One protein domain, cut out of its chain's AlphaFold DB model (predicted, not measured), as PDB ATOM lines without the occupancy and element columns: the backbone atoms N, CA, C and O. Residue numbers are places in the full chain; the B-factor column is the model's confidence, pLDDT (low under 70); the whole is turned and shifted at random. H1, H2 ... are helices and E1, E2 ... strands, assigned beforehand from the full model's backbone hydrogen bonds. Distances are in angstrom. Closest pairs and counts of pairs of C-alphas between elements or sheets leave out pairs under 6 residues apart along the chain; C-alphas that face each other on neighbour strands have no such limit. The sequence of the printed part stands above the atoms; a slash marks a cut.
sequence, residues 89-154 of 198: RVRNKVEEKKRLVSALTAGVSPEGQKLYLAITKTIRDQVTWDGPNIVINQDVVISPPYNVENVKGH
ATOM      1  N   ARG A  89      39.005  27.504  30.403       95.81
ATOM      2  CA  ARG A  89      37.698  27.947  30.911       95.81
ATOM      3  C   ARG A  89      37.822  29.221  31.745       95.81
ATOM      4  O   ARG A  89      37.030  30.139  31.546       95.81
ATOM      5  N   VAL A  90      38.817  29.291  32.631       96.75
ATOM      6  CA  VAL A  90      39.102  30.488  33.438       96.75
ATOM      7  C   VAL A  90      39.420  31.675  32.532       96.75
ATOM      8  O   VAL A  90      38.768  32.709  32.645       96.75
ATOM      9  N   ARG A  91      40.353  31.514  31.585       95.38
ATOM     10  CA  ARG A  91      40.734  32.570  30.636       95.38
ATOM     11  C   ARG A  91      39.526  33.097  29.864       95.38
ATOM     12  O   ARG A  91      39.305  34.303  29.850       95.38
ATOM     13  N   ASN A  92      38.712  32.199  29.308       92.75
ATOM     14  CA  ASN A  92      37.517  32.566  28.549       92.75
ATOM     15  C   ASN A  92      36.510  33.343  29.408       92.75
ATOM     16  O   ASN A  92      35.942  34.325  28.942       92.75
ATOM     17  N   LYS A  93      36.299  32.933  30.667       95.06
ATOM     18  CA  LYS A  93      35.375  33.620  31.582       95.06
ATOM     19  C   LYS A  93      35.886  34.992  32.014       95.06
ATOM     20  O   LYS A  93      35.103  35.935  32.099       95.06
ATOM     21  N   VAL A  94      37.190  35.119  32.249       95.88
ATOM     22  CA  VAL A  94      37.830  36.411  32.529       95.88
ATOM     23  C   VAL A  94      37.687  37.344  31.330       95.88
ATOM     24  O   VAL A  94      37.296  38.495  31.495       95.88
ATOM     25  N   GLU A  95      37.966  36.853  30.125       91.69
ATOM     26  CA  GLU A  95      37.869  37.636  28.896       91.69
ATOM     27  C   GLU A  95      36.424  38.065  28.591       91.69
ATOM     28  O   GLU A  95      36.174  39.234  28.306       91.69
ATOM     29  N   GLU A  96      35.456  37.156  28.741       91.00
ATOM     30  CA  GLU A  96      34.024  37.451  28.627       91.00
ATOM     31  C   GLU A  96      33.612  38.577  29.586       91.00
ATOM     32  O   GLU A  96      32.985  39.555  29.173       91.00
ATOM     33  N   LYS A  97      34.031  38.496  30.855       93.62
ATOM     34  CA  LYS A  97      33.722  39.525  31.852       93.62
ATOM     35  C   LYS A  97      34.405  40.859  31.547       93.62
ATOM     36  O   LYS A  97      33.771  41.899  31.693       93.62
ATOM     37  N   LYS A  98      35.656  40.848  31.075       91.56
ATOM     38  CA  LYS A  98      36.356  42.066  30.630       91.56
ATOM     39  C   LYS A  98      35.607  42.769  29.496       91.56
ATOM     40  O   LYS A  98      35.466  43.986  29.539       91.56
ATOM     41  N   ARG A  99      35.068  42.020  28.528       88.31
ATOM     42  CA  ARG A  99      34.266  42.588  27.428       88.31
ATOM     43  C   ARG A  99      32.964  43.212  27.912       88.31
ATOM     44  O   ARG A  99      32.612  44.292  27.452       88.31
ATOM     45  N   LEU A 100      32.276  42.564  28.852       89.81
ATOM     46  CA  LEU A 100      31.068  43.121  29.469       89.81
ATOM     47  C   LEU A 100      31.365  44.438  30.198       89.81
ATOM     48  O   LEU A 100      30.643  45.413  30.018       89.81
ATOM     49  N   VAL A 101      32.455  44.490  30.969       91.00
ATOM     50  CA  VAL A 101      32.889  45.715  31.660       91.00
ATOM     51  C   VAL A 101      33.264  46.814  30.661       91.00
ATOM     52  O   VAL A 101      32.859  47.958  30.847       91.00
ATOM     53  N   SER A 102      33.984  46.470  29.590       87.56
ATOM     54  CA  SER A 102      34.334  47.393  28.501       87.56
ATOM     55  C   SER A 102      33.085  48.023  27.876       87.56
ATOM     56  O   SER A 102      32.985  49.244  27.796       87.56
ATOM     57  N   ALA A 103      32.088  47.202  27.525       86.56
ATOM     58  CA  ALA A 103      30.817  47.671  26.974       86.56
ATOM     59  C   ALA A 103      30.076  48.625  27.925       86.56
ATOM     60  O   ALA A 103      29.542  49.640  27.486       86.56
ATOM     61  N   LEU A 104      30.069  48.321  29.227       87.62
ATOM     62  CA  LEU A 104      29.391  49.145  30.228       87.62
ATOM     63  C   LEU A 104      30.114  50.480  30.479       87.62
ATOM     64  O   LEU A 104      29.469  51.512  30.642       87.62
ATOM     65  N   THR A 105      31.448  50.464  30.493       85.12
ATOM     66  CA  THR A 105      32.277  51.642  30.809       85.12
ATOM     67  C   THR A 105      32.223  52.701  29.709       85.12
ATOM     68  O   THR A 105      32.396  53.881  29.995       85.12
ATOM     69  N   ALA A 106      31.925  52.307  28.467       82.75
ATOM     70  CA  ALA A 106      31.819  53.231  27.341       82.75
ATOM     71  C   ALA A 106      30.666  54.251  27.479       82.75
ATOM     72  O   ALA A 106      30.618  55.218  26.726       82.75
ATOM     73  N   GLY A 107      29.732  54.058  28.425       82.69
ATOM     74  CA  GLY A 107      28.635  55.004  28.666       82.69
ATOM     75  C   GLY A 107      27.640  55.101  27.503       82.69
ATOM     76  O   GLY A 107      26.972  56.118  27.336       82.69
ATOM     77  N   VAL A 108      27.562  54.050  26.681       88.44
ATOM     78  CA  VAL A 108      26.748  53.999  25.460       88.44
ATOM     79  C   VAL A 108      25.374  53.370  25.697       88.44
ATOM     80  O   VAL A 108      25.138  52.703  26.711       88.44
ATOM     81  N   SER A 109      24.468  53.549  24.731       92.00
ATOM     82  CA  SER A 109      23.120  52.973  24.773       92.00
ATOM     83  C   SER A 109      23.149  51.436  24.882       92.00
ATOM     84  O   SER A 109      24.095  50.800  24.405       92.00
ATOM     85  N   PRO A 110      22.104  50.797  25.447       91.12
ATOM     86  CA  PRO A 110      22.012  49.333  25.512       91.12
ATOM     87  C   PRO A 110      22.151  48.650  24.144       91.12
ATOM     88  O   PRO A 110      22.669  47.539  24.045       91.12
ATOM     89  N   GLU A 111      21.713  49.327  23.084       92.25
ATOM     90  CA  GLU A 111      21.871  48.885  21.701       92.25
ATOM     91  C   GLU A 111      23.342  48.853  21.268       92.25
ATOM     92  O   GLU A 111      23.808  47.817  20.791       92.25
ATOM     93  N   GLY A 112      24.104  49.920  21.537       91.81
ATOM     94  CA  GLY A 112      25.546  49.963  21.283       91.81
ATOM     95  C   GLY A 112      26.314  48.894  22.063       91.81
ATOM     96  O   GLY A 112      27.172  48.210  21.505       91.81
ATOM     97  N   GLN A 113      25.948  48.666  23.331       93.69
ATOM     98  CA  GLN A 113      26.529  47.588  24.143       93.69
ATOM     99  C   GLN A 113      26.251  46.212  23.526       93.69
ATOM    100  O   GLN A 113      27.156  45.384  23.398       93.69
ATOM    101  N   LYS A 114      25.001  45.959  23.115       92.75
ATOM    102  CA  LYS A 114      24.591  44.694  22.492       92.75
ATOM    103  C   LYS A 114      25.322  44.460  21.172       92.75
ATOM    104  O   LYS A 114      25.799  43.346  20.947       92.75
ATOM    105  N   LEU A 115      25.442  45.491  20.335       93.31
ATOM    106  CA  LEU A 115      26.162  45.423  19.067       93.31
ATOM    107  C   LEU A 115      27.648  45.126  19.294       93.31
ATOM    108  O   LEU A 115      28.170  44.163  18.735       93.31
ATOM    109  N   TYR A 116      28.310  45.871  20.182       93.56
ATOM    110  CA  TYR A 116      29.712  45.641  20.537       93.56
ATOM    111  C   TYR A 116      29.958  44.205  21.012       93.56
ATOM    112  O   TYR A 116      30.876  43.532  20.535       93.56
ATOM    113  N   LEU A 117      29.115  43.691  21.913       92.56
ATOM    114  CA  LEU A 117      29.235  42.322  22.415       92.56
ATOM    115  C   LEU A 117      29.008  41.275  21.319       92.56
ATOM    116  O   LEU A 117      29.674  40.239  21.328       92.56
ATOM    117  N   ALA A 118      28.090  41.524  20.383       92.19
ATOM    118  CA  ALA A 118      27.843  40.633  19.253       92.19
ATOM    119  C   ALA A 118      29.052  40.572  18.307       92.19
ATOM    120  O   ALA A 118      29.503  39.480  17.967       92.19
ATOM    121  N   ILE A 119      29.629  41.722  17.951       91.38
ATOM    122  CA  ILE A 119      30.788  41.793  17.050       91.38
ATOM    123  C   ILE A 119      32.023  41.182  17.722       91.38
ATOM    124  O   ILE A 119      32.689  40.328  17.137       91.38
ATOM    125  N   THR A 120      32.285  41.522  18.988       91.00
ATOM    126  CA  THR A 120      33.450  41.020  19.739       91.00
ATOM    127  C   THR A 120      33.366  39.510  20.015       91.00
ATOM    128  O   THR A 120      34.376  38.854  20.266       91.00
ATOM    129  N   LYS A 121      32.174  38.897  19.975       88.62
ATOM    130  CA  LYS A 121      32.050  37.426  20.016       88.62
ATOM    131  C   LYS A 121      32.607  36.770  18.752       88.62
ATOM    132  O   LYS A 121      33.224  35.709  18.865       88.62
ATOM    133  N   THR A 122      32.412  37.406  17.602       87.38
ATOM    134  CA  THR A 122      32.823  36.899  16.288       87.38
ATOM    135  C   THR A 122      34.279  37.243  15.978       87.38
ATOM    136  O   THR A 122      35.017  36.380  15.513       87.38
ATOM    137  N   ILE A 123      34.715  38.471  16.279       88.38
ATOM    138  CA  ILE A 123      36.035  39.001  15.904       88.38
ATOM    139  C   ILE A 123      36.701  39.633  17.134       88.38
ATOM    140  O   ILE A 123      36.681  40.839  17.346       88.38
ATOM    141  N   ARG A 124      37.236  38.781  18.009       78.50
ATOM    142  CA  ARG A 124      37.596  39.111  19.401       78.50
ATOM    143  C   ARG A 124      38.625  40.222  19.567       78.50
ATOM    144  O   ARG A 124      38.454  41.074  20.430       78.50
ATOM    145  N   ASP A 125      39.670  40.183  18.752       80.44
ATOM    146  CA  ASP A 125      40.901  40.940  19.007       80.44
ATOM    147  C   ASP A 125      40.970  42.252  18.218       80.44
ATOM    148  O   ASP A 125      41.970  42.960  18.256       80.44
ATOM    149  N   GLN A 126      39.906  42.570  17.481       87.50
ATOM    150  CA  GLN A 126      39.898  43.636  16.483       87.50
ATOM    151  C   GLN A 126      38.868  44.724  16.789       87.50
ATOM    152  O   GLN A 126      38.658  45.595  15.955       87.50
ATOM    153  N   VAL A 127      38.209  44.682  17.952       91.25
ATOM    154  CA  VAL A 127      37.108  45.593  18.297       91.25
ATOM    155  C   VAL A 127      37.446  46.377  19.557       91.25
ATOM    156  O   VAL A 127      37.679  45.808  20.624       91.25
ATOM    157  N   THR A 128      37.434  47.699  19.446       91.00
ATOM    158  CA  THR A 128      37.751  48.624  20.540       91.00
ATOM    159  C   THR A 128      36.724  49.749  20.614       91.00
ATOM    160  O   THR A 128      35.940  49.943  19.686       91.00
ATOM    161  N   TRP A 129      36.701  50.457  21.742       91.56
ATOM    162  CA  TRP A 129      35.925  51.684  21.898       91.56
ATOM    163  C   TRP A 129      36.797  52.898  21.577       91.56
ATOM    164  O   TRP A 129      37.927  52.976  22.054       91.56
ATOM    165  N   ASP A 130      36.239  53.851  20.835       90.19
ATOM    166  CA  ASP A 130      36.765  55.208  20.670       90.19
ATOM    167  C   ASP A 130      35.676  56.207  21.080       90.19
ATOM    168  O   ASP A 130      34.747  56.504  20.321       90.19
ATOM    169  N   GLY A 131      35.723  56.639  22.342       88.62
ATOM    170  CA  GLY A 131      34.606  57.337  22.975       88.62
ATOM    171  C   GLY A 131      33.316  56.505  22.863       88.62
ATOM    172  O   GLY A 131      33.310  55.349  23.292       88.62
ATOM    173  N   PRO A 132      32.230  57.042  22.274       91.38
ATOM    174  CA  PRO A 132      31.002  56.285  22.052       91.38
ATOM    175  C   PRO A 132      31.047  55.387  20.801       91.38
ATOM    176  O   PRO A 132      30.083  54.673  20.536       91.38
ATOM    177  N   ASN A 133      32.108  55.418  19.994       92.69
ATOM    178  CA  ASN A 133      32.168  54.699  18.724       92.69
ATOM    179  C   ASN A 133      32.761  53.296  18.896       92.69
ATOM    180  O   ASN A 133      33.703  53.096  19.661       92.69
ATOM    181  N   ILE A 134      32.251  52.332  18.130       93.19
ATOM    182  CA  ILE A 134      32.855  51.002  18.001       93.19
ATOM    183  C   ILE A 134      33.830  51.047  16.828       93.19
ATOM    184  O   ILE A 134      33.418  51.327  15.703       93.19
ATOM    185  N   VAL A 135      35.101  50.738  17.071       92.75
ATOM    186  CA  VAL A 135      36.144  50.699  16.041       92.75
ATOM    187  C   VAL A 135      36.566  49.258  15.800       92.75
ATOM    188  O   VAL A 135      37.041  48.583  16.716       92.75
ATOM    189  N   ILE A 136      36.397  48.794  14.564       93.12
ATOM    190  CA  ILE A 136      36.734  47.446  14.105       93.12
ATOM    191  C   ILE A 136      37.925  47.548  13.156       93.12
ATOM    192  O   ILE A 136      37.864  48.278  12.168       93.12
ATOM    193  N   ASN A 137      39.002  46.813  13.435       87.56
ATOM    194  CA  ASN A 137      40.224  46.778  12.622       87.56
ATOM    195  C   ASN A 137      40.866  48.140  12.342       87.56
ATOM    196  O   ASN A 137      41.611  48.260  11.384       87.56
ATOM    197  N   GLN A 138      40.569  49.171  13.141       82.94
ATOM    198  CA  GLN A 138      40.964  50.568  12.877       82.94
ATOM    199  C   GLN A 138      40.410  51.159  11.563       82.94
ATOM    200  O   GLN A 138      40.528  52.359  11.339       82.94
ATOM    201  N   ASP A 139      39.733  50.346  10.752       86.88
ATOM    202  CA  ASP A 139      39.229  50.705   9.433       86.88
ATOM    203  C   ASP A 139      37.728  50.983   9.435       86.88
ATOM    204  O   ASP A 139      37.243  51.712   8.578       86.88
ATOM    205  N   VAL A 140      36.959  50.403  10.357       92.00
ATOM    206  CA  VAL A 140      35.499  50.559  10.386       92.00
ATOM    207  C   VAL A 140      35.075  51.181  11.702       92.00
ATOM    208  O   VAL A 140      35.323  50.630  12.769       92.00
ATOM    209  N   VAL A 141      34.392  52.317  11.618       94.12
ATOM    210  CA  VAL A 141      33.858  53.049  12.765       94.12
ATOM    211  C   VAL A 141      32.337  52.993  12.720       94.12
ATOM    212  O   VAL A 141      31.727  53.376  11.723       94.12
ATOM    213  N   ILE A 142      31.720  52.534  13.806       94.44
ATOM    214  CA  ILE A 142      30.269  52.543  14.000       94.44
ATOM    215  C   ILE A 142      29.952  53.543  15.105       94.44
ATOM    216  O   ILE A 142      30.300  53.324  16.267       94.44
ATOM    217  N   SER A 143      29.301  54.645  14.746       94.25
ATOM    218  CA  SER A 143      28.902  55.685  15.698       94.25
ATOM    219  C   SER A 143      27.441  55.523  16.137       94.25
ATOM    220  O   SER A 143      26.650  54.933  15.397       94.25
ATOM    221  N   PRO A 144      27.030  56.092  17.287       92.56
ATOM    222  CA  PRO A 144      25.612  56.252  17.610       92.56
ATOM    223  C   PRO A 144      24.825  56.895  16.449       92.56
ATOM    224  O   PRO A 144      25.386  57.749  15.753       92.56
ATOM    225  N   PRO A 145      23.539  56.546  16.243       93.31
ATOM    226  CA  PRO A 145      22.711  55.577  16.983       93.31
ATOM    227  C   PRO A 145      22.973  54.083  16.681       93.31
ATOM    228  O   PRO A 145      22.180  53.250  17.096       93.31
ATOM    229  N   TYR A 146      24.100  53.723  16.051       92.44
ATOM    230  CA  TYR A 146      24.516  52.341  15.744       92.44
ATOM    231  C   TYR A 146      23.662  51.608  14.701       92.44
ATOM    232  O   TYR A 146      23.640  50.376  14.671       92.44
ATOM    233  N   ASN A 147      23.019  52.352  13.804       91.75
ATOM    234  CA  ASN A 147      22.349  51.770  12.648       91.75
ATOM    235  C   ASN A 147      23.343  51.455  11.519       91.75
ATOM    236  O   ASN A 147      24.504  51.878  11.531       91.75
ATOM    237  N   VAL A 148      22.863  50.748  10.495       88.94
ATOM    238  CA  VAL A 148      23.656  50.380   9.311       88.94
ATOM    239  C   VAL A 148      24.194  51.602   8.560       88.94
ATOM    240  O   VAL A 148      25.314  51.571   8.060       88.94
ATOM    241  N   GLU A 149      23.452  52.709   8.544       92.50
ATOM    242  CA  GLU A 149      23.864  53.983   7.950       92.50
ATOM    243  C   GLU A 149      24.956  54.722   8.746       92.50
ATOM    244  O   GLU A 149      25.596  55.633   8.221       92.50
ATOM    245  N   ASN A 150      25.199  54.340  10.005       91.25
ATOM    246  CA  ASN A 150      26.226  54.945  10.860       91.25
ATOM    247  C   ASN A 150      27.567  54.202  10.815       91.25
ATOM    248  O   ASN A 150      28.466  54.501  11.603       91.25
ATOM    249  N   VAL A 151      27.706  53.249   9.897       93.56
ATOM    250  CA  VAL A 151      28.951  52.530   9.645       93.56
ATOM    251  C   VAL A 151      29.776  53.309   8.623       93.56
ATOM    252  O   VAL A 151      29.340  53.536   7.495       93.56
ATOM    253  N   LYS A 152      30.987  53.719   9.004       91.00
ATOM    254  CA  LYS A 152      31.934  54.419   8.129       91.00
ATOM    255  C   LYS A 152      33.216  53.609   7.996       91.00
ATOM    256  O   LYS A 152      33.836  53.271   8.999       91.00
ATOM    257  N   GLY A 153      33.614  53.320   6.760       84.62
ATOM    258  CA  GLY A 153      34.932  52.769   6.448       84.62
ATOM    259  C   GLY A 153      35.981  53.873   6.286       84.62
ATOM    260  O   GLY A 153      35.668  54.971   5.817       84.62
ATOM    261  N   HIS A 154      37.229  53.587   6.641       66.69
ATOM    262  CA  HIS A 154      38.373  54.445   6.383       66.69
ATOM    263  C   HIS A 154      38.661  54.448   4.875       66.69
ATOM    264  O   HIS A 154      39.130  53.464   4.305       66.69
TER     265      HIS A 154
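What this domain is: This is residues 89 to 154 of the 198 residues of the protein "CSON006466 protein" of Culicoides sonorensis (UniProt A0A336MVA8). A small twisted sheet of four strands, E1 to E4, has helix H2 packed along one face, over E2 and part of E1. The longer helix H1 folds back on H2 as a helical hairpin, and its first residues, 89 to 94, stick out as a free arm at one end of the longest axis, while E4 lies toward the other end. The printed part has 66 residues, with two named helices followed by four named strands; the sheet's order is E1 - E2 - E3 - E4, all antiparallel, and the class is mixed, helices and strands. The whole is compact by its radius of gyration of the C-alphas, 11.6 A, yet elongated in outline, with spans of 37 by 21 by 17 A.

Where its parts are: Start in the sheet with C-alpha 127 at (37.108, 45.593, 18.297), where E1 begins; it covers residues 127 to 130 and 9.9 A. E2 follows at residues 133 to 136 with 9.7 A, E3 at 140 to 142 with 6.7 A, and E4 at 151 to 153 with 6.8 A, ending at C-alpha 153, (34.932, 52.769, 6.448). Before them, H2 takes residues 110 to 122 over 18.9 A. Find C-alpha 89 at (37.698, 27.947, 30.911); from there H1 runs to residue 105, 24.3 A away.

How they stand to each other: The sheet is a meander, each strand the antiparallel neighbour of the one before, with E1 and E4 as edge strands. Look between E1 and E2 for N 128 and O 135, 2.9 A apart, within hydrogen-bond range. Between E2 and E3, N 136 and O 140 are at 2.8 A; between E3 and E4, N 141 and O 152 are at 2.8 A. From edge to edge the strands' lines turn by 80 degrees. H2 is on one face, making two layers, a helix layer and a sheet layer, at a height over the sheet of 9.9 A. It lies over E2 and only just over E1, where 3 of its 13 C-alphas fall, and runs along the strands, at 10 degrees to E2 on the local plane. The closest C-alphas of H2 and E1 are those of Thr 120 and Val 127, 6.0 A apart. H1 touches H2 with residues 99 to 104 alone, closest at the C-alphas of Ala 103 and Gln 113, 5.1 A, with a shallow tilt of 32 degrees, opposite ways. H1 only grazes the sheet, with residues 99 to 105. In H1 every O i to N i+4 pair is within hydrogen-bond range; in H2, 8 of 9 are.

The domain as a whole: The C-alphas farthest apart, of Val 90 and Glu 149, are 37.9 A from each other. The printed part has no cut. No link is long; the link from E3 to E4, 8 residues, is short and the others are tight. The mean pLDDT of the printed part is 90.2, and His 154 alone is under 70.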